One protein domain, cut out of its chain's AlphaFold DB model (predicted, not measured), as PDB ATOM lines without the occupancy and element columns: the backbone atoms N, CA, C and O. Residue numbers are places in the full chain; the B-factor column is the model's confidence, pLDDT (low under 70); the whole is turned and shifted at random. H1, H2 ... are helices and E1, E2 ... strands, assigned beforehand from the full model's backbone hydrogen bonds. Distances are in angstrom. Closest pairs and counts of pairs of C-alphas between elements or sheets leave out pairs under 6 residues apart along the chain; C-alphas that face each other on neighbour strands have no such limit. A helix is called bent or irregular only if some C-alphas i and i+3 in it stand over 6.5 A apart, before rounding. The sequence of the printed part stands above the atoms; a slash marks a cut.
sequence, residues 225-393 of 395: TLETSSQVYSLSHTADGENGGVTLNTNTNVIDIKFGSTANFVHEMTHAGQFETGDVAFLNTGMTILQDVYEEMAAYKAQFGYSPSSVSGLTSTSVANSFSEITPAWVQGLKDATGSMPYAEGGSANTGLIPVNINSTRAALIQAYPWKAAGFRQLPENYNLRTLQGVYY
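What this domain is: This is residues 225 to 393 of the 395 residues of the protein "RHS repeat-associated core domain-containing protein" of Prevotella scopos JCM 17725 (UniProt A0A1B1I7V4). A small three-stranded sheet has the long helix H1 packed over one face, and a second long helix, H2, packs on H1 away from the sheet; the short helices H3 and H4 sit on opposite ends of H2, with loops round them. Set off at one end of the long axis, joined to this body by loops, is a helical hairpin, H5 and H6, while H3 is near the opposite end. The printed part has 169 residues with four named strands and six named helices, in the order E1 E2 E3 H1 E4 H2 H3 H4 H5 H6; the sheet is mixed and runs E1 E3 E2. The class is mixed, helices and strands, with under half of the residues in named elements. The whole is compact, with a radius of gyration of the C-alphas of 16.0 A, and spans 46 by 34 by 27 A.

How they stand to each other: Start with E1, residues 233 to 237, an edge strand; beside it is the inner strand E3, residues 255 to 259, parallel at 23 degrees, with N 234 and O 255 within hydrogen-bond range at 2.9 A. On the other side of E3 look for E2, residues 245 to 248, antiparallel at 161 degrees, with N 256 and O 247 at 2.8 A; E2 and E3 form a hairpin. Next comes H1, residues 262 to 277, on one face of this sheet in two layers, a helix on one face of a sheet. Its height over the sheet is 8.6 A, and it lies over E3 and E2, along the strands at 17 degrees to E3 on the local plane; its closest C-alphas to E3 are those of Phe 265 and Phe 259, 5.1 A. E4, residues 281 to 283, pairs with no named strand, but its residues 281 to 282 pair antiparallel with residues 288 to 289, and 282 to 283 with residues 391 to 392. The hub is H2, residues 293 to 306, which touches H1 at His 267 and Ala 299, the closest C-alphas, 4.5 A, a steep tilt of 44 degrees, opposite ways. H3, residues 309 to 312, touches residues 300 to 304 of H2 alone, closest at the C-alphas of Phe 304 and Val 311, 5.7 A. H4, residues 328 to 332, touches residues 293 to 297 of H2 alone, closest at the C-alphas of Val 293 and Pro 328, 5.7 A. Further on, H5, residues 362 to 368, and H6, residues 370 to 376, touch as a helical hairpin, a shallow tilt of 19 degrees, opposite ways, with the C-alphas of Ile 366 and Ala 373 closest at 4.7 A; H2 and H5 are apart. H6 is irregular, with C-alphas 371 and 374 7.7 A apart. In H2, H4 and H5 every O i to N i+4 pair is within hydrogen-bond range, against 11 of 12 in H1 and 1 of 3 in H6, where 3 of 4 O i to N i+3 pairs are; H3 is too short for an O i to N i+4 pair, and its one O i to N i+3 pair is out of range.

Where its parts are: Find C-alpha 233 at (15.304, 31.570, 57.131), where E1 begins; it runs 13.3 A, E2 10.2 A and E3 13.0 A. Find C-alpha 262 at (21.548, 18.979, 65.863); from there H1 runs 22.4 A to C-alpha 277. H2 is 20.0 A long, H5 9.9 A and H6 9.4 A, ending at C-alpha 376 at (15.308, 18.809, 29.233).

The domain as a whole: The C-alphas of Ser 309 and Pro 380 are the two farthest apart, 46.1 A. The printed part has no cut. The links from H3 to H4, 15 residues, and from H4 to H5, 29 residues, are long, and residues 377 to 393 after H6 hold no named element. The mean pLDDT of the printed part is 89.7; look for low confidence, under 70, at residues 239 to 243 and 387 to 389.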
ATOM      1  N   THR A 225      26.881  33.197  57.461       90.44
ATOM      2  CA  THR A 225      26.368  33.571  56.136       90.44
ATOM      3  C   THR A 225      24.844  33.685  56.149       90.44
ATOM      4  O   THR A 225      24.308  34.655  55.619       90.44
ATOM      5  N   LEU A 226      24.136  32.736  56.774       89.75
ATOM      6  CA  LEU A 226      22.672  32.787  56.875       89.75
ATOM      7  C   LEU A 226      22.208  33.944  57.774       89.75
ATOM      8  O   LEU A 226      21.251  34.628  57.425       89.75
ATOM      9  N   GLU A 227      22.915  34.210  58.877       83.44
ATOM     10  CA  GLU A 227      22.645  35.326  59.803       83.44
ATOM     11  C   GLU A 227      22.749  36.699  59.127       83.44
ATOM     12  O   GLU A 227      22.017  37.622  59.474       83.44
ATOM     13  N   THR A 228      23.664  36.841  58.167       81.31
ATOM     14  CA  THR A 228      23.920  38.106  57.458       81.31
ATOM     15  C   THR A 228      23.246  38.177  56.087       81.31
ATOM     16  O   THR A 228      23.394  39.167  55.363       81.31
ATOM     17  N   SER A 229      22.493  37.142  55.713       84.12
ATOM     18  CA  SER A 229      21.823  37.066  54.424       84.12
ATOM     19  C   SER A 229      20.607  37.988  54.349       84.12
ATOM     20  O   SER A 229      19.863  38.171  55.305       84.12
ATOM     21  N   SER A 230      20.338  38.516  53.152       81.56
ATOM     22  CA  SER A 230      19.058  39.162  52.839       81.56
ATOM     23  C   SER A 230      17.900  38.167  52.679       81.56
ATOM     24  O   SER A 230      16.755  38.583  52.516       81.56
ATOM     25  N   GLN A 231      18.196  36.866  52.602       88.25
ATOM     26  CA  GLN A 231      17.206  35.796  52.558       88.25
ATOM     27  C   GLN A 231      16.754  35.475  53.983       88.25
ATOM     28  O   GLN A 231      17.583  35.283  54.865       88.25
ATOM     29  N   VAL A 232      15.442  35.367  54.189       81.94
ATOM     30  CA  VAL A 232      14.880  34.996  55.491       81.94
ATOM     31  C   VAL A 232      14.830  33.476  55.624       81.94
ATOM     32  O   VAL A 232      14.341  32.787  54.719       81.94
ATOM     33  N   TYR A 233      15.306  32.982  56.764       86.56
ATOM     34  CA  TYR A 233      15.304  31.570  57.131       86.56
ATOM     35  C   TYR A 233      14.441  31.337  58.370       86.56
ATOM     36  O   TYR A 233      14.497  32.116  59.319       86.56
ATOM     37  N   SER A 234      13.674  30.249  58.378       82.75
ATOM     38  CA  SER A 234      12.976  29.750  59.563       82.75
ATOM     39  C   SER A 234      13.521  28.392  59.982       82.75
ATOM     40  O   SER A 234      14.114  27.659  59.190       82.75
ATOM     41  N   LEU A 235      13.319  28.068  61.254       84.62
ATOM     42  CA  LEU A 235      13.628  26.761  61.820       84.62
ATOM     43  C   LEU A 235      12.331  26.023  62.129       84.62
ATOM     44  O   LEU A 235      11.395  26.628  62.645       84.62
ATOM     45  N   SER A 236      12.316  24.720  61.884       83.81
ATOM     46  CA  SER A 236      11.194  23.844  62.212       83.81
ATOM     47  C   SER A 236      11.720  22.566  62.862       83.81
ATOM     48  O   SER A 236      12.182  21.648  62.184       83.81
ATOM     49  N   HIS A 237      11.674  22.506  64.195       79.44
ATOM     50  CA  HIS A 237      12.116  21.322  64.938       79.44
ATOM     51  C   HIS A 237      11.036  20.233  64.877       79.44
ATOM     52  O   HIS A 237       9.906  20.429  65.329       79.44
ATOM     53  N   THR A 238      11.377  19.093  64.286       76.69
ATOM     54  CA  THR A 238      10.522  17.909  64.162       76.69
ATOM     55  C   THR A 238      10.848  16.885  65.249       76.69
ATOM     56  O   THR A 238      11.850  17.005  65.955       76.69
ATOM     57  N   ALA A 239      10.017  15.851  65.404       69.56
ATOM     58  CA  ALA A 239      10.324  14.784  66.355       69.56
ATOM     59  C   ALA A 239      11.619  14.035  65.966       69.56
ATOM     60  O   ALA A 239      11.975  13.938  64.787       69.56
ATOM     61  N   ASP A 240      12.309  13.475  66.965       57.19
ATOM     62  CA  ASP A 240      13.512  12.666  66.755       57.19
ATOM     63  C   ASP A 240      13.226  11.504  65.784       57.19
ATOM     64  O   ASP A 240      12.395  10.636  66.055       57.19
ATOM     65  N   GLY A 241      13.948  11.470  64.659       55.12
ATOM     66  CA  GLY A 241      13.823  10.425  63.636       55.12
ATOM     67  C   GLY A 241      12.860  10.740  62.486       55.12
ATOM     68  O   GLY A 241      12.734   9.916  61.582       55.12
ATOM     69  N   GLU A 242      12.215  11.910  62.482       58.69
ATOM     70  CA  GLU A 242      11.527  12.420  61.293       58.69
ATOM     71  C   GLU A 242      12.532  12.944  60.254       58.69
ATOM     72  O   GLU A 242      13.633  13.384  60.596       58.69
ATOM     73  N   ASN A 243      12.163  12.862  58.972       67.12
ATOM     74  CA  ASN A 243      13.012  13.334  57.880       67.12
ATOM     75  C   ASN A 243      13.163  14.857  57.958       67.12
ATOM     76  O   ASN A 243      12.164  15.579  57.911       67.12
ATOM     77  N   GLY A 244      14.411  15.319  58.027       83.69
ATOM     78  CA  GLY A 244      14.745  16.719  57.820       83.69
ATOM     79  C   GLY A 244      14.515  17.152  56.372       83.69
ATOM     80  O   GLY A 244      14.161  16.354  55.496       83.69
ATOM     81  N   GLY A 245      14.663  18.448  56.131       91.69
ATOM     82  CA  GLY A 245      14.619  18.997  54.787       91.69
ATOM     83  C   GLY A 245      14.679  20.512  54.780       91.69
ATOM     84  O   GLY A 245      14.339  21.174  55.761       91.69
ATOM     85  N   VAL A 246      15.019  21.071  53.625       93.81
ATOM     86  CA  VAL A 246      14.878  22.504  53.366       93.81
ATOM     87  C   VAL A 246      13.737  22.723  52.381       93.81
ATOM     88  O   VAL A 246      13.677  22.066  51.345       93.81
ATOM     89  N   THR A 247      12.812  23.628  52.697       93.88
ATOM     90  CA  THR A 247      11.665  23.943  51.826       93.88
ATOM     91  C   THR A 247      11.423  25.440  51.730       93.88
ATOM     92  O   THR A 247      11.613  26.158  52.701       93.88
ATOM     93  N   LEU A 248      10.954  25.917  50.579       93.44
ATOM     94  CA  LEU A 248      10.563  27.315  50.398       93.44
ATOM     95  C   LEU A 248       9.062  27.492  50.653       93.44
ATOM     96  O   LEU A 248       8.230  26.863  49.996       93.44
ATOM     97  N   ASN A 249       8.700  28.420  51.532       85.00
ATOM     98  CA  ASN A 249       7.343  28.946  51.582       85.00
ATOM     99  C   ASN A 249       7.143  29.919  50.415       85.00
ATOM    100  O   ASN A 249       7.652  31.034  50.421       85.00
ATOM    101  N   THR A 250       6.387  29.508  49.404       86.62
ATOM    102  CA  THR A 250       6.239  30.258  48.146       86.62
ATOM    103  C   THR A 250       5.359  31.501  48.264       86.62
ATOM    104  O   THR A 250       5.344  32.321  47.348       86.62
ATOM    105  N   ASN A 251       4.656  31.668  49.388       81.06
ATOM    106  CA  ASN A 251       3.878  32.871  49.678       81.06
ATOM    107  C   ASN A 251       4.734  33.953  50.348       81.06
ATOM    108  O   ASN A 251       4.561  35.133  50.059       81.06
ATOM    109  N   THR A 252       5.640  33.558  51.247       78.38
ATOM    110  CA  THR A 252       6.466  34.490  52.039       78.38
ATOM    111  C   THR A 252       7.909  34.587  51.550       78.38
ATOM    112  O   THR A 252       8.647  35.466  51.980       78.38
ATOM    113  N   ASN A 253       8.319  33.696  50.646       84.62
ATOM    114  CA  ASN A 253       9.701  33.467  50.226       84.62
ATOM    115  C   ASN A 253      10.661  33.104  51.373       84.62
ATOM    116  O   ASN A 253      11.870  33.237  51.213       84.62
ATOM    117  N   VAL A 254      10.149  32.639  52.514       84.38
ATOM    118  CA  VAL A 254      10.968  32.167  53.642       84.38
ATOM    119  C   VAL A 254      11.448  30.746  53.366       84.38
ATOM    120  O   VAL A 254      10.656  29.898  52.948       84.38
ATOM    121  N   ILE A 255      12.732  30.482  53.603       89.75
ATOM    122  CA  ILE A 255      13.309  29.138  53.507       89.75
ATOM    123  C   ILE A 255      13.275  28.490  54.890       89.75
ATOM    124  O   ILE A 255      13.921  28.955  55.821       89.75
ATOM    125  N   ASP A 256      12.529  27.403  55.011       89.38
ATOM    126  CA  ASP A 256      12.358  26.656  56.249       89.38
ATOM    127  C   ASP A 256      13.340  25.487  56.325       89.38
ATOM    128  O   ASP A 256      13.370  24.643  55.425       89.38
ATOM    129  N   ILE A 257      14.126  25.446  57.403       93.19
ATOM    130  CA  ILE A 257      15.076  24.382  57.730       93.19
ATOM    131  C   ILE A 257      14.412  23.469  58.764       93.19
ATOM    132  O   ILE A 257      14.313  23.809  59.948       93.19
ATOM    133  N   LYS A 258      13.959  22.299  58.316       90.94
ATOM    134  CA  LYS A 258      13.300  21.284  59.145       90.94
ATOM    135  C   LYS A 258      14.315  20.279  59.631       90.94
ATOM    136  O   LYS A 258      14.998  19.694  58.805       90.94
ATOM    137  N   PHE A 259      14.398  20.028  60.927       90.56
ATOM    138  CA  PHE A 259      15.378  19.087  61.467       90.56
ATOM    139  C   PHE A 259      14.847  18.371  62.700       90.56
ATOM    140  O   PHE A 259      14.070  18.954  63.438       90.56
ATOM    141  N   GLY A 260      15.311  17.146  62.959       86.44
ATOM    142  CA  GLY A 260      14.961  16.396  64.180       86.44
ATOM    143  C   GLY A 260      16.007  16.473  65.300       86.44
ATOM    144  O   GLY A 260      15.683  16.357  66.473       86.44
ATOM    145  N   SER A 261      17.280  16.693  64.963       90.94
ATOM    146  CA  SER A 261      18.399  16.745  65.921       90.94
ATOM    147  C   SER A 261      19.478  17.712  65.443       90.94
ATOM    148  O   SER A 261      19.505  18.041  64.263       90.94
ATOM    149  N   THR A 262      20.437  18.101  66.288       93.19
ATOM    150  CA  THR A 262      21.548  18.979  65.863       93.19
ATOM    151  C   THR A 262      22.387  18.380  64.727       93.19
ATOM    152  O   THR A 262      22.857  19.104  63.857       93.19
ATOM    153  N   ALA A 263      22.557  17.052  64.692       94.38
ATOM    154  CA  ALA A 263      23.281  16.396  63.602       94.38
ATOM    155  C   ALA A 263      22.533  16.542  62.270       94.38
ATOM    156  O   ALA A 263      23.142  16.858  61.251       94.38
ATOM    157  N   ASN A 264      21.213  16.351  62.297       93.50
ATOM    158  CA  ASN A 264      20.371  16.575  61.130       93.50
ATOM    159  C   ASN A 264      20.260  18.072  60.799       93.50
ATOM    160  O   ASN A 264      20.363  18.423  59.641       93.50
ATOM    161  N   PHE A 265      20.209  18.977  61.777       95.25
ATOM    162  CA  PHE A 265      20.267  20.418  61.525       95.25
ATOM    163  C   PHE A 265      21.511  20.812  60.723       95.25
ATOM    164  O   PHE A 265      21.390  21.511  59.727       95.25
ATOM    165  N   VAL A 266      22.700  20.327  61.103       97.25
ATOM    166  CA  VAL A 266      23.942  20.602  60.357       97.25
ATOM    167  C   VAL A 266      23.858  20.088  58.911       97.25
ATOM    168  O   VAL A 266      24.388  20.733  58.007       97.25
ATOM    169  N   HIS A 267      23.169  18.966  58.684       96.69
ATOM    170  CA  HIS A 267      22.871  18.453  57.345       96.69
ATOM    171  C   HIS A 267      21.994  19.440  56.564       96.69
ATOM    172  O   HIS A 267      22.414  19.962  55.538       96.69
ATOM    173  N   GLU A 268      20.811  19.767  57.078       96.62
ATOM    174  CA  GLU A 268      19.829  20.588  56.357       96.62
ATOM    175  C   GLU A 268      20.295  22.035  56.175       96.62
ATOM    176  O   GLU A 268      20.132  22.638  55.117       96.62
ATOM    177  N   MET A 269      20.981  22.588  57.171       96.62
ATOM    178  CA  MET A 269      21.622  23.895  57.077       96.62
ATOM    179  C   MET A 269      22.690  23.932  55.972       96.62
ATOM    180  O   MET A 269      22.911  24.985  55.374       96.62
ATOM    181  N   THR A 270      23.326  22.800  55.647       98.00
ATOM    182  CA  THR A 270      24.248  22.730  54.503       98.00
ATOM    183  C   THR A 270      23.507  23.017  53.195       98.00
ATOM    184  O   THR A 270      24.009  23.794  52.385       98.00
ATOM    185  N   HIS A 271      22.280  22.515  53.026       97.31
ATOM    186  CA  HIS A 271      21.443  22.831  51.862       97.31
ATOM    187  C   HIS A 271      20.980  24.291  51.828       97.31
ATOM    188  O   HIS A 271      20.943  24.902  50.760       97.31
ATOM    189  N   ALA A 272      20.692  24.891  52.985       96.44
ATOM    190  CA  ALA A 272      20.441  26.331  53.061       96.44
ATOM    191  C   ALA A 272      21.682  27.149  52.642       96.44
ATOM    192  O   ALA A 272      21.566  28.112  51.889       96.44
ATOM    193  N   GLY A 273      22.885  26.720  53.036       97.25
ATOM    194  CA  GLY A 273      24.142  27.307  52.557       97.25
ATOM    195  C   GLY A 273      24.362  27.136  51.049       97.25
ATOM    196  O   GLY A 273      24.786  28.073  50.381       97.25
ATOM    197  N   GLN A 274      24.016  25.975  50.490       96.94
ATOM    198  CA  GLN A 274      24.088  25.715  49.046       96.94
ATOM    199  C   GLN A 274      23.113  26.588  48.244       96.94
ATOM    200  O   GLN A 274      23.366  26.906  47.082       96.94
ATOM    201  N   PHE A 275      22.000  27.019  48.844       96.94
ATOM    202  CA  PHE A 275      21.148  28.035  48.230       96.94
ATOM    203  C   PHE A 275      21.869  29.387  48.137       96.94
ATOM    204  O   PHE A 275      21.823  30.025  47.084       96.94
ATOM    205  N   GLU A 276      22.582  29.807  49.187       95.69
ATOM    206  CA  GLU A 276      23.359  31.058  49.192       95.69
ATOM    207  C   GLU A 276      24.471  31.082  48.132       95.69
ATOM    208  O   GLU A 276      24.758  32.135  47.561       95.69
ATOM    209  N   THR A 277      25.074  29.932  47.821       94.25
ATOM    210  CA  THR A 277      26.096  29.803  46.766       94.25
ATOM    211  C   THR A 277      25.506  29.586  45.371       94.25
ATOM    212  O   THR A 277      26.215  29.710  44.369       94.25
ATOM    213  N   GLY A 278      24.198  29.330  45.280       93.38
ATOM    214  CA  GLY A 278      23.493  29.061  44.030       93.38
ATOM    215  C   GLY A 278      23.652  27.629  43.516       93.38
ATOM    216  O   GLY A 278      23.318  27.371  42.359       93.38
ATOM    217  N   ASP A 279      24.145  26.710  44.339       93.88
ATOM    218  CA  ASP A 279      24.215  25.281  44.019       93.88
ATOM    219  C   ASP A 279      22.825  24.636  44.122       93.88
ATOM    220  O   ASP A 279      22.438  23.828  43.281       93.88
ATOM    221  N   VAL A 280      22.001  25.117  45.057       93.56
ATOM    222  CA  VAL A 280      20.610  24.691  45.243       93.56
ATOM    223  C   VAL A 280      19.629  25.824  44.918       93.56
ATOM    224  O   VAL A 280      19.901  27.008  45.113       93.56
ATOM    225  N   ALA A 281      18.448  25.462  44.416       94.31
ATOM    226  CA  ALA A 281      17.336  26.381  44.189       94.31
ATOM    227  C   ALA A 281      15.999  25.725  44.567       94.31
ATOM    228  O   ALA A 281      15.945  24.539  44.883       94.31
ATOM    229  N   PHE A 282      14.903  26.479  44.498       94.31
ATOM    230  CA  PHE A 282      13.560  25.980  44.798       94.31
ATOM    231  C   PHE A 282      12.609  26.202  43.629       94.31
ATOM    232  O   PHE A 282      12.712  27.179  42.889       94.31
ATOM    233  N   LEU A 283      11.645  25.302  43.468       90.81
ATOM    234  CA  LEU A 283      10.498  25.504  42.590       90.81
ATOM    235  C   LEU A 283       9.435  26.360  43.281       90.81
ATOM    236  O   LEU A 283       9.360  26.442  44.504       90.81
ATOM    237  N   ASN A 284       8.512  26.898  42.489       86.88
ATOM    238  CA  ASN A 284       7.279  27.537  42.959       86.88
ATOM    239  C   ASN A 284       6.311  26.591  43.703       86.88
ATOM    240  O   ASN A 284       5.266  27.038  44.173       86.88
ATOM    241  N   THR A 285       6.641  25.301  43.811       88.75
ATOM    242  CA  THR A 285       5.975  24.329  44.690       88.75
ATOM    243  C   THR A 285       6.577  24.289  46.096       88.75
ATOM    244  O   THR A 285       6.060  23.582  46.954       88.75
ATOM    245  N   GLY A 286       7.681  25.003  46.329       89.75
ATOM    246  CA  GLY A 286       8.438  24.986  47.579       89.75
ATOM    247  C   GLY A 286       9.487  23.877  47.662       89.75
ATOM    248  O   GLY A 286      10.284  23.854  48.597       89.75
ATOM    249  N   MET A 287       9.506  22.966  46.684       90.25
ATOM    250  CA  MET A 287      10.451  21.853  46.636       90.25
ATOM    251  C   MET A 287      11.820  22.281  46.120       90.25
ATOM    252  O   MET A 287      11.924  23.027  45.144       90.25
ATOM    253  N   THR A 288      12.854  21.720  46.731       90.88
ATOM    254  CA  THR A 288      14.246  21.874  46.322       90.88
ATOM    255  C   THR A 288      14.502  21.262  44.944       90.88
ATOM    256  O   THR A 288      13.933  20.231  44.576       90.88
ATOM    257  N   ILE A 289      15.363  21.910  44.167       89.75
ATOM    258  CA  ILE A 289      15.890  21.442  42.884       89.75
ATOM    259  C   ILE A 289      17.392  21.683  42.814       89.75
ATOM    260  O   ILE A 289      17.949  22.432  43.612       89.75
ATOM    261  N   LEU A 290      18.024  21.073  41.806       87.44
ATOM    262  CA  LEU A 290      19.474  21.111  41.583       87.44
ATOM    263  C   LEU A 290      20.278  20.376  42.654       87.44
ATOM    264  O   LEU A 290      21.494  20.341  42.570       87.44
ATOM    265  N   GLN A 291      19.604  19.689  43.578       87.19
ATOM    266  CA  GLN A 291      20.255  18.698  44.417       87.19
ATOM    267  C   GLN A 291      20.882  17.619  43.535       87.19
ATOM    268  O   GLN A 291      20.223  16.957  42.716       87.19
ATOM    269  N   ASP A 292      22.179  17.453  43.719       94.00
ATOM    270  CA  ASP A 292      22.952  16.358  43.180       94.00
ATOM    271  C   ASP A 292      23.615  15.559  44.298       94.00
ATOM    272  O   ASP A 292      23.603  15.925  45.474       94.00
ATOM    273  N   VAL A 293      24.139  14.396  43.933       96.12
ATOM    274  CA  VAL A 293      24.735  13.462  44.887       96.12
ATOM    275  C   VAL A 293      25.928  14.066  45.642       96.12
ATOM    276  O   VAL A 293      26.234  13.623  46.748       96.12
ATOM    277  N   TYR A 294      26.612  15.065  45.076       96.69
ATOM    278  CA  TYR A 294      27.727  15.741  45.733       96.69
ATOM    279  C   TYR A 294      27.237  16.712  46.799       96.69
ATOM    280  O   TYR A 294      27.882  16.807  47.845       96.69
ATOM    281  N   GLU A 295      26.079  17.337  46.594       95.75
ATOM    282  CA  GLU A 295      25.459  18.191  47.604       95.75
ATOM    283  C   GLU A 295      24.954  17.400  48.813       95.75
ATOM    284  O   GLU A 295      25.223  17.782  49.953       95.75
ATOM    285  N   GLU A 296      24.343  16.237  48.590       95.62
ATOM    286  CA  GLU A 296      23.996  15.303  49.672       95.62
ATOM    287  C   GLU A 296      25.253  14.738  50.349       95.62
ATOM    288  O   GLU A 296      25.324  14.620  51.572       95.62
ATOM    289  N   MET A 297      26.300  14.415  49.577       97.12
ATOM    290  CA  MET A 297      27.582  13.972  50.134       97.12
ATOM    291  C   MET A 297      28.194  15.047  51.041       97.12
ATOM    292  O   MET A 297      28.748  14.710  52.089       97.12
ATOM    293  N   ALA A 298      28.119  16.322  50.656       97.44
ATOM    294  CA  ALA A 298      28.584  17.437  51.472       97.44
ATOM    295  C   ALA A 298      27.772  17.556  52.770       97.44
ATOM    296  O   ALA A 298      28.366  17.631  53.849       97.44
ATOM    297  N   ALA A 299      26.443  17.460  52.691       97.19
ATOM    298  CA  ALA A 299      25.558  17.498  53.853       97.19
ATOM    299  C   ALA A 299      25.799  16.316  54.819       97.19
ATOM    300  O   ALA A 299      25.966  16.513  56.027       97.19
ATOM    301  N   TYR A 300      25.970  15.091  54.307       97.56
ATOM    302  CA  TYR A 300      26.345  13.929  55.125       97.56
ATOM    303  C   TYR A 300      27.749  14.041  55.728       97.56
ATOM    304  O   TYR A 300      27.977  13.580  56.850       97.56
ATOM    305  N   LYS A 301      28.702  14.671  55.033       98.12
ATOM    306  CA  LYS A 301      30.025  14.979  55.600       98.12
ATOM    307  C   LYS A 301      29.926  15.989  56.738       98.12
ATOM    308  O   LYS A 301      30.585  15.788  57.756       98.12
ATOM    309  N   ALA A 302      29.083  17.011  56.608       98.06
ATOM    310  CA  ALA A 302      28.824  17.974  57.675       98.06
ATOM    311  C   ALA A 302      28.198  17.288  58.904       98.06
ATOM    312  O   ALA A 302      28.692  17.428  60.029       98.06
ATOM    313  N   GLN A 303      27.191  16.440  58.678       97.12
ATOM    314  CA  GLN A 303      26.551  15.623  59.709       97.12
ATOM    315  C   GLN A 303      27.546  14.686  60.419       97.12
ATOM    316  O   GLN A 303      27.564  14.613  61.652       97.12
ATOM    317  N   PHE A 304      28.422  14.007  59.668       97.44
ATOM    318  CA  PHE A 304      29.498  13.177  60.222       97.44
ATOM    319  C   PHE A 304      30.522  14.014  61.005       97.44
ATOM    320  O   PHE A 304      31.002  13.593  62.061       97.44
ATOM    321  N   GLY A 305      30.842  15.213  60.506       97.44
ATOM    322  CA  GLY A 305      31.685  16.208  61.165       97.44
ATOM    323  C   GLY A 305      31.227  16.476  62.594       97.44
ATOM    324  O   GLY A 305      32.009  16.333  63.543       97.44
ATOM    325  N   TYR A 306      29.933  16.754  62.746       97.44
ATOM    326  CA  TYR A 306      29.282  16.946  64.036       97.44
ATOM    327  C   TYR A 306      29.227  15.654  64.859       97.44
ATOM    328  O   TYR A 306      29.831  15.579  65.932       97.44
ATOM    329  N   SER A 307      28.583  14.606  64.343       95.31
ATOM    330  CA  SER A 307      28.363  13.348  65.060       95.31
ATOM    331  C   SER A 307      28.598  12.138  64.148       95.31
ATOM    332  O   SER A 307      27.685  11.731  63.426       95.31
ATOM    333  N   PRO A 308      29.780  11.492  64.207       95.50
ATOM    334  CA  PRO A 308      30.089  10.330  63.375       95.50
ATOM    335  C   PRO A 308      29.052   9.210  63.488       95.50
ATOM    336  O   PRO A 308      28.623   8.658  62.482       95.50
ATOM    337  N   SER A 309      28.568   8.927  64.703       93.19
ATOM    338  CA  SER A 309      27.574   7.875  64.944       93.19
ATOM    339  C   SER A 309      26.226   8.138  64.275       93.19
ATOM    340  O   SER A 309      25.510   7.182  63.995       93.19
ATOM    341  N   SER A 310      25.886   9.401  63.992       92.25
ATOM    342  CA  SER A 310      24.655   9.742  63.268       92.25
ATOM    343  C   SER A 310      24.690   9.335  61.790       92.25
ATOM    344  O   SER A 310      23.642   9.237  61.165       92.25
ATOM    345  N   VAL A 311      25.883   9.065  61.246       93.75
ATOM    346  CA  VAL A 311      26.102   8.654  59.852       93.75
ATOM    347  C   VAL A 311      26.562   7.199  59.777       93.75
ATOM    348  O   VAL A 311      26.056   6.434  58.962       93.75
ATOM    349  N   SER A 312      27.459   6.767  60.668       91.81
ATOM    350  CA  SER A 312      27.950   5.381  60.706       91.81
ATOM    351  C   SER A 312      26.856   4.356  61.033       91.81
ATOM    352  O   SER A 312      27.031   3.175  60.748       91.81
ATOM    353  N   GLY A 313      25.739   4.785  61.634       87.31
ATOM    354  CA  GLY A 313      24.569   3.938  61.883       87.31
ATOM    355  C   GLY A 313      23.618   3.787  60.688       87.31
ATOM    356  O   GLY A 313      22.700   2.971  60.754       87.31
ATOM    357  N   LEU A 314      23.808   4.556  59.610       91.38
ATOM    358  CA  LEU A 314      22.937   4.513  58.438       91.38
ATOM    359  C   LEU A 314      23.214   3.269  57.591       91.38
ATOM    360  O   LEU A 314      24.357   2.840  57.414       91.38
ATOM    361  N   THR A 315      22.149   2.691  57.036       92.81
ATOM    362  CA  THR A 315      22.265   1.510  56.177       92.81
ATOM    363  C   THR A 315      22.603   1.946  54.757       92.81
ATOM    364  O   THR A 315      21.790   2.589  54.102       92.81
ATOM    365  N   SER A 316      23.785   1.563  54.273       93.88
ATOM    366  CA  SER A 316      24.243   1.811  52.902       93.88
ATOM    367  C   SER A 316      25.019   0.604  52.338       93.88
ATOM    368  O   SER A 316      25.022  -0.477  52.930       93.88
ATOM    369  N   THR A 317      25.686   0.763  51.190       89.50
ATOM    370  CA  THR A 317      26.612  -0.204  50.574       89.50
ATOM    371  C   THR A 317      27.809  -0.532  51.462       89.50
ATOM    372  O   THR A 317      28.370  -1.621  51.361       89.50
ATOM    373  N   SER A 318      28.213   0.400  52.325       92.06
ATOM    374  CA  SER A 318      29.274   0.223  53.316       92.06
ATOM    375  C   SER A 318      29.014   1.095  54.543       92.06
ATOM    376  O   SER A 318      28.221   2.034  54.502       92.06
ATOM    377  N   VAL A 319      29.697   0.798  55.649       93.06
ATOM    378  CA  VAL A 319      29.680   1.663  56.835       93.06
ATOM    379  C   VAL A 319      30.627   2.839  56.597       93.06
ATOM    380  O   VAL A 319      31.780   2.621  56.235       93.06
ATOM    381  N   ALA A 320      30.156   4.068  56.814       92.75
ATOM    382  CA  ALA A 320      30.989   5.266  56.736       92.75
ATOM    383  C   ALA A 320      31.561   5.617  58.117       92.75
ATOM    384  O   ALA A 320      30.858   6.147  58.978       92.75
ATOM    385  N   ASN A 321      32.842   5.323  58.335       91.69
ATOM    386  CA  ASN A 321      33.592   5.615  59.562       91.69
ATOM    387  C   ASN A 321      34.624   6.747  59.374       91.69
ATOM    388  O   ASN A 321      35.335   7.115  60.316       91.69
ATOM    389  N   SER A 322      34.721   7.306  58.167       93.25
ATOM    390  CA  SER A 322      35.639   8.384  57.794       93.25
ATOM    391  C   SER A 322      35.053   9.264  56.687       93.25
ATOM    392  O   SER A 322      34.186   8.829  55.930       93.25
ATOM    393  N   PHE A 323      35.569  10.489  56.538       94.31
ATOM    394  CA  PHE A 323      35.157  11.400  55.462       94.31
ATOM    395  C   PHE A 323      35.398  10.811  54.068       94.31
ATOM    396  O   PHE A 323      34.601  11.046  53.161       94.31
ATOM    397  N   SER A 324      36.473  10.040  53.888       94.19
ATOM    398  CA  SER A 324      36.801   9.388  52.615       94.19
ATOM    399  C   SER A 324      35.838   8.266  52.229       94.19
ATOM    400  O   SER A 324      35.744   7.940  51.051       94.19
ATOM    401  N   GLU A 325      35.134   7.671  53.194       95.31
ATOM    402  CA  GLU A 325      34.135   6.626  52.935       95.31
ATOM    403  C   GLU A 325      32.761   7.211  52.578       95.31
ATOM    404  O   GLU A 325      31.965   6.540  51.920       95.31
ATOM    405  N   ILE A 326      32.501   8.475  52.935       97.19
ATOM    406  CA  ILE A 326      31.312   9.220  52.504       97.19
ATOM    407  C   ILE A 326      31.554   9.700  51.068       97.19
ATOM    408  O   ILE A 326      32.110  10.773  50.815       97.19
ATOM    409  N   THR A 327      31.183   8.847  50.121       97.12
ATOM    410  CA  THR A 327      31.353   9.036  48.673       97.12
ATOM    411  C   THR A 327      29.994   9.134  47.978       97.12
ATOM    412  O   THR A 327      28.994   8.719  48.565       97.12
ATOM    413  N   PRO A 328      29.924   9.586  46.710       96.81
ATOM    414  CA  PRO A 328      28.673   9.554  45.956       96.81
ATOM    415  C   PRO A 328      28.046   8.156  45.908       96.81
ATOM    416  O   PRO A 328      26.859   8.006  46.163       96.81
ATOM    417  N   ALA A 329      28.857   7.114  45.698       96.25
ATOM    418  CA  ALA A 329      28.380   5.730  45.702       96.25
ATOM    419  C   ALA A 329      27.793   5.313  47.063       96.25
ATOM    420  O   ALA A 329      26.788   4.606  47.108       96.25
ATOM    421  N   TRP A 330      28.388   5.775  48.167       97.56
ATOM    422  CA  TRP A 330      27.845   5.547  49.506       97.56
ATOM    423  C   TRP A 330      26.516   6.285  49.716       97.56
ATOM    424  O   TRP A 330      25.584   5.701  50.260       97.56
ATOM    425  N   VAL A 331      26.387   7.528  49.246       97.25
ATOM    426  CA  VAL A 331      25.120   8.276  49.328       97.25
ATOM    427  C   VAL A 331      24.030   7.582  48.508       97.25
ATOM    428  O   VAL A 331      22.946   7.318  49.015       97.25
ATOM    429  N   GLN A 332      24.331   7.191  47.269       96.88
ATOM    430  CA  GLN A 332      23.396   6.466  46.395       96.88
ATOM    431  C   GLN A 332      23.001   5.091  46.947       96.88
ATOM    432  O   GLN A 332      21.938   4.572  46.615       96.88
ATOM    433  N   GLY A 333      23.858   4.500  47.781       96.69
ATOM    434  CA  GLY A 333      23.625   3.230  48.453       96.69
ATOM    435  C   GLY A 333      22.748   3.308  49.701       96.69
ATOM    436  O   GLY A 333      22.358   2.251  50.206       96.69
ATOM    437  N   LEU A 334      22.461   4.513  50.212       96.12
ATOM    438  CA  LEU A 334      21.662   4.709  51.422       96.12
ATOM    439  C   LEU A 334      20.257   4.143  51.257       96.12
ATOM    440  O   LEU A 334      19.633   4.301  50.210       96.12
ATOM    441  N   LYS A 335      19.758   3.512  52.319       94.62
ATOM    442  CA  LYS A 335      18.423   2.922  52.375       94.62
ATOM    443  C   LYS A 335      17.556   3.626  53.405       94.62
ATOM    444  O   LYS A 335      17.991   3.840  54.535       94.62
ATOM    445  N   ASP A 336      16.324   3.930  53.018       89.19
ATOM    446  CA  ASP A 336      15.297   4.411  53.939       89.19
ATOM    447  C   ASP A 336      14.690   3.262  54.772       89.19
ATOM    448  O   ASP A 336      15.052   2.091  54.628       89.19
ATOM    449  N   ALA A 337      13.728   3.589  55.642       86.50
ATOM    450  CA  ALA A 337      13.041   2.611  56.489       86.50
ATOM    451  C   ALA A 337      12.275   1.525  55.701       86.50
ATOM    452  O   ALA A 337      11.994   0.456  56.241       86.50
ATOM    453  N   THR A 338      11.945   1.777  54.430       88.75
ATOM    454  CA  THR A 338      11.295   0.809  53.532       88.75
ATOM    455  C   THR A 338      12.302  -0.079  52.794       88.75
ATOM    456  O   THR A 338      11.909  -1.033  52.124       88.75
ATOM    457  N   GLY A 339      13.601   0.210  52.919       89.88
ATOM    458  CA  GLY A 339      14.674  -0.440  52.172       89.88
ATOM    459  C   GLY A 339      14.883   0.131  50.767       89.88
ATOM    460  O   GLY A 339      15.711  -0.404  50.024       89.88
ATOM    461  N   SER A 340      14.162   1.194  50.401       93.44
ATOM    462  CA  SER A 340      14.322   1.888  49.123       93.44
ATOM    463  C   SER A 340      15.588   2.739  49.140       93.44
ATOM    464  O   SER A 340      16.003   3.206  50.197       93.44
ATOM    465  N   MET A 341      16.204   2.942  47.972       94.75
ATOM    466  CA  MET A 341      17.400   3.779  47.825       94.75
ATOM    467  C   MET A 341      17.014   5.140  47.229       94.75
ATOM    468  O   MET A 341      16.975   5.267  46.002       94.75
ATOM    469  N   PRO A 342      16.674   6.149  48.055       93.06
ATOM    470  CA  PRO A 342      16.117   7.412  47.569       93.06
ATOM    471  C   PRO A 342      17.074   8.170  46.646       93.06
ATOM    472  O   PRO A 342      16.628   8.783  45.678       93.06
ATOM    473  N   TYR A 343      18.377   8.075  46.909       94.75
ATOM    474  CA  TYR A 343      19.428   8.776  46.175       94.75
ATOM    475  C   TYR A 343      20.014   7.981  45.004       94.75
ATOM    476  O   TYR A 343      20.918   8.474  44.334       94.75
ATOM    477  N   ALA A 344      19.557   6.748  44.763       94.38
ATOM    478  CA  ALA A 344      20.013   5.970  43.613       94.38
ATOM    479  C   ALA A 344      19.637   6.660  42.290       94.38
ATOM    480  O   ALA A 344      18.779   7.541  42.247       94.38
ATOM    481  N   GLU A 345      20.257   6.237  41.187       93.38
ATOM    482  CA  GLU A 345      19.925   6.744  39.852       93.38
ATOM    483  C   GLU A 345      18.419   6.584  39.557       93.38
ATOM    484  O   GLU A 345      17.893   5.471  39.539       93.38
ATOM    485  N   GLY A 346      17.713   7.704  39.350       89.12
ATOM    486  CA  GLY A 346      16.257   7.716  39.161       89.12
ATOM    487  C   GLY A 346      15.427   7.432  40.424       89.12
ATOM    488  O   GLY A 346      14.226   7.184  40.309       89.12
ATOM    489  N   GLY A 347      16.046   7.458  41.607       91.69
ATOM    490  CA  GLY A 347      15.400   7.292  42.906       91.69
ATOM    491  C   GLY A 347      14.455   8.440  43.275       91.69
ATOM    492  O   GLY A 347      14.335   9.444  42.567       91.69
ATOM    493  N   SER A 348      13.756   8.289  44.402       90.38
ATOM    494  CA  SER A 348      12.709   9.221  44.842       90.38
ATOM    495  C   SER A 348      13.221  10.618  45.203       90.38
ATOM    496  O   SER A 348      12.482  11.580  45.005       90.38
ATOM    497  N   ALA A 349      14.469  10.747  45.671       88.44
ATOM    498  CA  ALA A 349      15.098  12.043  45.937       88.44
ATOM    499  C   ALA A 349      15.520  12.764  44.646       88.44
ATOM    500  O   ALA A 349      15.792  13.959  44.670       88.44
ATOM    501  N   ASN A 350      15.529  12.060  43.504       89.56
ATOM    502  CA  ASN A 350      15.789  12.631  42.184       89.56
ATOM    503  C   ASN A 350      17.096  13.451  42.141       89.56
ATOM    504  O   ASN A 350      17.122  14.516  41.531       89.56
ATOM    505  N   THR A 351      18.162  12.962  42.781       93.19
ATOM    506  CA  THR A 351      19.471  13.627  42.841       93.19
ATOM    507  C   THR A 351      20.253  13.475  41.546       93.19
ATOM    508  O   THR A 351      20.287  12.404  40.950       93.19
ATOM    509  N   GLY A 352      20.905  14.548  41.103       93.50
ATOM    510  CA  GLY A 352      21.787  14.540  39.938       93.50
ATOM    511  C   GLY A 352      23.028  13.658  40.129       93.50
ATOM    512  O   GLY A 352      23.569  13.548  41.226       93.50
ATOM    513  N   LEU A 353      23.499  13.034  39.048       95.25
ATOM    514  CA  LEU A 353      24.698  12.184  39.037       95.25
ATOM    515  C   LEU A 353      26.011  12.974  38.963       95.25
ATOM    516  O   LEU A 353      27.069  12.441  39.291       95.25
ATOM    517  N   ILE A 354      25.950  14.216  38.484       93.88
ATOM    518  CA  ILE A 354      27.097  15.120  38.358       93.88
ATOM    519  C   ILE A 354      26.739  16.488  38.946       93.88
ATOM    520  O   ILE A 354      25.548  16.812  38.964       93.88
ATOM    521  N   PRO A 355      27.742  17.289  39.354       94.69
ATOM    522  CA  PRO A 355      27.506  18.604  39.929       94.69
ATOM    523  C   PRO A 355      26.684  19.512  39.013       94.69
ATOM    524  O   PRO A 355      27.003  19.656  37.824       94.69
ATOM    525  N   VAL A 356      25.650  20.145  39.559       92.94
ATOM    526  CA  VAL A 356      24.837  21.153  38.870       92.94
ATOM    527  C   VAL A 356      24.518  22.326  39.788       92.94
ATOM    528  O   VAL A 356      24.423  22.181  40.991       92.94
ATOM    529  N   ASN A 357      24.328  23.505  39.203       92.75
ATOM    530  CA  ASN A 357      23.931  24.704  39.932       92.75
ATOM    531  C   ASN A 357      23.029  25.586  39.063       92.75
ATOM    532  O   ASN A 357      22.674  25.231  37.932       92.75
ATOM    533  N   ILE A 358      22.653  26.766  39.555       91.12
ATOM    534  CA  ILE A 358      21.755  27.689  38.839       91.12
ATOM    535  C   ILE A 358      22.303  28.184  37.494       91.12
ATOM    536  O   ILE A 358      21.544  28.709  36.683       91.12
ATOM    537  N   ASN A 359      23.599  28.016  37.229       90.19
ATOM    538  CA  ASN A 359      24.227  28.366  35.955       90.19
ATOM    539  C   ASN A 359      24.383  27.158  35.014       90.19
ATOM    540  O   ASN A 359      24.896  27.314  33.902       90.19
ATOM    541  N   SER A 360      23.943  25.964  35.425       89.88
ATOM    542  CA  SER A 360      24.029  24.752  34.616       89.88
ATOM    543  C   SER A 360      23.276  24.882  33.297       89.88
ATOM    544  O   SER A 360      22.130  25.332  33.223       89.88
ATOM    545  N   THR A 361      23.933  24.428  32.232       89.81
ATOM    546  CA  THR A 361      23.353  24.386  30.887       89.81
ATOM    547  C   THR A 361      22.371  23.226  30.743       89.81
ATOM    548  O   THR A 361      22.422  22.238  31.478       89.81
ATOM    549  N   ARG A 362      21.534  23.276  29.699       89.38
ATOM    550  CA  ARG A 362      20.690  22.141  29.287       89.38
ATOM    551  C   ARG A 362      21.474  20.828  29.164       89.38
ATOM    552  O   ARG A 362      20.976  19.777  29.557       89.38
ATOM    553  N   ALA A 363      22.686  20.878  28.606       90.50
ATOM    554  CA  ALA A 363      23.524  19.694  28.431       90.50
ATOM    555  C   ALA A 363      23.979  19.112  29.779       90.50
ATOM    556  O   ALA A 363      23.911  17.898  29.959       90.50
ATOM    557  N   ALA A 364      24.365  19.973  30.728       91.50
ATOM    558  CA  ALA A 364      24.726  19.558  32.081       91.50
ATOM    559  C   ALA A 364      23.538  18.897  32.799       91.50
ATOM    560  O   ALA A 364      23.691  17.822  33.365       91.50
ATOM    561  N   LEU A 365      22.330  19.457  32.678       90.62
ATOM    562  CA  LEU A 365      21.122  18.866  33.272       90.62
ATOM    563  C   LEU A 365      20.762  17.504  32.669       90.62
ATOM    564  O   LEU A 365      20.352  16.602  33.388       90.62
ATOM    565  N   ILE A 366      20.946  17.320  31.359       92.25
ATOM    566  CA  ILE A 366      20.743  16.015  30.710       92.25
ATOM    567  C   ILE A 366      21.730  14.971  31.248       92.25
ATOM    568  O   ILE A 366      21.348  13.815  31.414       92.25
ATOM    569  N   GLN A 367      22.980  15.364  31.496       93.75
ATOM    570  CA  GLN A 367      24.001  14.473  32.052       93.75
ATOM    571  C   GLN A 367      23.762  14.176  33.535       93.75
ATOM    572  O   GLN A 367      23.938  13.037  33.956       93.75
ATOM    573  N   ALA A 368      23.328  15.172  34.310       93.62
ATOM    574  CA  ALA A 368      23.024  15.013  35.728       93.62
ATOM    575  C   ALA A 368      21.767  14.172  35.960       93.62
ATOM    576  O   ALA A 368      21.744  13.359  36.876       93.62
ATOM    577  N   TYR A 369      20.754  14.298  35.102       93.06
ATOM    578  CA  TYR A 369      19.466  13.621  35.260       93.06
ATOM    579  C   TYR A 369      19.060  12.847  33.987       93.06
ATOM    580  O   TYR A 369      18.080  13.217  33.318       93.06
ATOM    581  N   PRO A 370      19.759  11.754  33.621       93.69
ATOM    582  CA  PRO A 370      19.476  11.001  32.395       93.69
ATOM    583  C   PRO A 370      18.015  10.546  32.256       93.69
ATOM    584  O   PRO A 370      17.444  10.601  31.164       93.69
ATOM    585  N   TRP A 371      17.360  10.187  33.362       92.88
ATOM    586  CA  TRP A 371      15.952   9.764  33.396       92.88
ATOM    587  C   TRP A 371      14.947  10.899  33.129       92.88
ATOM    588  O   TRP A 371      13.779  10.639  32.840       92.88
ATOM    589  N   LYS A 372      15.379  12.166  33.176       90.31
ATOM    590  CA  LYS A 372      14.583  13.352  32.803       90.31
ATOM    591  C   LYS A 372      15.045  13.985  31.483       90.31
ATOM    592  O   LYS A 372      14.477  14.991  31.054       90.31
ATOM    593  N   ALA A 373      16.020  13.389  30.788       91.06
ATOM    594  CA  ALA A 373      16.641  13.959  29.590       91.06
ATOM    595  C   ALA A 373      15.643  14.325  28.480       91.06
ATOM    596  O   ALA A 373      15.838  15.319  27.784       91.06
ATOM    597  N   ALA A 374      14.566  13.551  28.306       92.00
ATOM    598  CA  ALA A 374      13.528  13.854  27.320       92.00
ATOM    599  C   ALA A 374      12.845  15.208  27.583       92.00
ATOM    600  O   ALA A 374      12.620  15.956  26.636       92.00
ATOM    601  N   GLY A 375      12.582  15.541  28.852       87.69
ATOM    602  CA  GLY A 375      12.023  16.835  29.245       87.69
ATOM    603  C   GLY A 375      13.020  17.969  29.022       87.69
ATOM    604  O   GLY A 375      12.690  18.968  28.392       87.69
ATOM    605  N   PHE A 376      14.279  17.783  29.430       88.50
ATOM    606  CA  PHE A 376      15.308  18.809  29.233       88.50
ATOM    607  C   PHE A 376      15.600  19.103  27.759       88.50
ATOM    608  O   PHE A 376      15.881  20.245  27.416       88.50
ATOM    609  N   ARG A 377      15.488  18.118  26.858       90.12
ATOM    610  CA  ARG A 377      15.662  18.330  25.408       90.12
ATOM    611  C   ARG A 377      14.586  19.218  24.778       90.12
ATOM    612  O   ARG A 377      14.829  19.743  23.698       90.12
ATOM    613  N   GLN A 378      13.437  19.395  25.429       88.62
ATOM    614  CA  GLN A 378      12.394  20.320  24.971       88.62
ATOM    615  C   GLN A 378      12.736  21.785  25.282       88.62
ATOM    616  O   GLN A 378      12.112  22.688  24.731       88.62
ATOM    617  N   LEU A 379      13.728  22.033  26.144       84.31
ATOM    618  CA  LEU A 379      14.180  23.378  26.483       84.31
ATOM    619  C   LEU A 379      15.080  23.960  25.373       84.31
ATOM    620  O   LEU A 379      15.796  23.201  24.706       84.31
ATOM    621  N   PRO A 380      15.102  25.297  25.192       83.06
ATOM    622  CA  PRO A 380      15.960  25.969  24.210       83.06
ATOM    623  C   PRO A 380      17.449  25.610  24.329       83.06
ATOM    624  O   PRO A 380      17.936  25.235  25.391       83.06
ATOM    625  N   GLU A 381      18.212  25.745  23.243       78.00
ATOM    626  CA  GLU A 381      19.656  25.447  23.255       78.00
ATOM    627  C   GLU A 381      20.473  26.383  24.147       78.00
ATOM    628  O   GLU A 381      21.399  25.939  24.821       78.00
ATOM    629  N   ASN A 382      20.084  27.654  24.211       76.56
ATOM    630  CA  ASN A 382      20.667  28.680  25.075       76.56
ATOM    631  C   ASN A 382      20.039  28.713  26.482       76.56
ATOM    632  O   ASN A 382      20.120  29.729  27.171       76.56
ATOM    633  N   TYR A 383      19.378  27.631  26.895       73.56
ATOM    634  CA  TYR A 383      18.682  27.544  28.173       73.56
ATOM    635  C   TYR A 383      19.635  27.673  29.374       73.56
ATOM    636  O   TYR A 383      20.647  26.971  29.460       73.56
ATOM    637  N   ASN A 384      19.247  28.528  30.328       72.12
ATOM    638  CA  ASN A 384      19.869  28.698  31.643       72.12
ATOM    639  C   ASN A 384      18.771  28.676  32.724       72.12
ATOM    640  O   ASN A 384      17.724  29.303  32.558       72.12
ATOM    641  N   LEU A 385      19.006  27.987  33.841       73.25
ATOM    642  CA  LEU A 385      18.056  27.861  34.954       73.25
ATOM    643  C   LEU A 385      17.607  29.193  35.563       73.25
ATOM    644  O   LEU A 385      16.438  29.316  35.922       73.25
ATOM    645  N   ARG A 386      18.466  30.218  35.588       75.38
ATOM    646  CA  ARG A 386      18.100  31.581  36.025       75.38
ATOM    647  C   ARG A 386      16.980  32.207  35.190       75.38
ATOM    648  O   ARG A 386      16.356  33.171  35.631       75.38
ATOM    649  N   THR A 387      16.744  31.684  33.983       69.69
ATOM    650  CA  THR A 387      15.694  32.143  33.061       69.69
ATOM    651  C   THR A 387      14.407  31.317  33.142       69.69
ATOM    652  O   THR A 387      13.433  31.662  32.470       69.69
ATOM    653  N   LEU A 388      14.361  30.250  33.959       68.25
ATOM    654  CA  LEU A 388      13.142  29.466  34.149       68.25
ATOM    655  C   LEU A 388      12.130  30.266  34.978       68.25
ATOM    656  O   LEU A 388      12.406  30.686  36.103       68.25
ATOM    657  N   GLN A 389      10.923  30.435  34.438       67.62
ATOM    658  CA  GLN A 389       9.801  30.930  35.228       67.62
ATOM    659  C   GLN A 389       9.481  29.930  36.346       67.62
ATOM    660  O   GLN A 389       9.357  28.734  36.096       67.62
ATOM    661  N   GLY A 390       9.338  30.430  37.574       77.69
ATOM    662  CA  GLY A 390       8.982  29.606  38.730       77.69
ATOM    663  C   GLY A 390      10.156  28.942  39.453       77.69
ATOM    664  O   GLY A 390       9.902  28.067  40.275       77.69
ATOM    665  N   VAL A 391      11.405  29.349  39.187       88.00
ATOM    666  CA  VAL A 391      12.556  29.015  40.046       88.00
ATOM    667  C   VAL A 391      12.870  30.181  40.967       88.00
ATOM    668  O   VAL A 391      13.051  31.316  40.525       88.00
ATOM    669  N   TYR A 392      12.967  29.873  42.251       91.94
ATOM    670  CA  TYR A 392      13.461  30.753  43.288       91.94
ATOM    671  C   TYR A 392      14.923  30.410  43.576       91.94
ATOM    672  O   TYR A 392      15.249  29.277  43.924       91.94
ATOM    673  N   TYR A 393      15.810  31.381  43.388       92.00
ATOM    674  CA  TYR A 393      17.257  31.221  43.521       92.00
ATOM    675  C   TYR A 393      17.875  32.467  44.154       92.00
ATOM    676  O   TYR A 393      17.291  33.556  44.084       92.00
TER     677      TYR A 393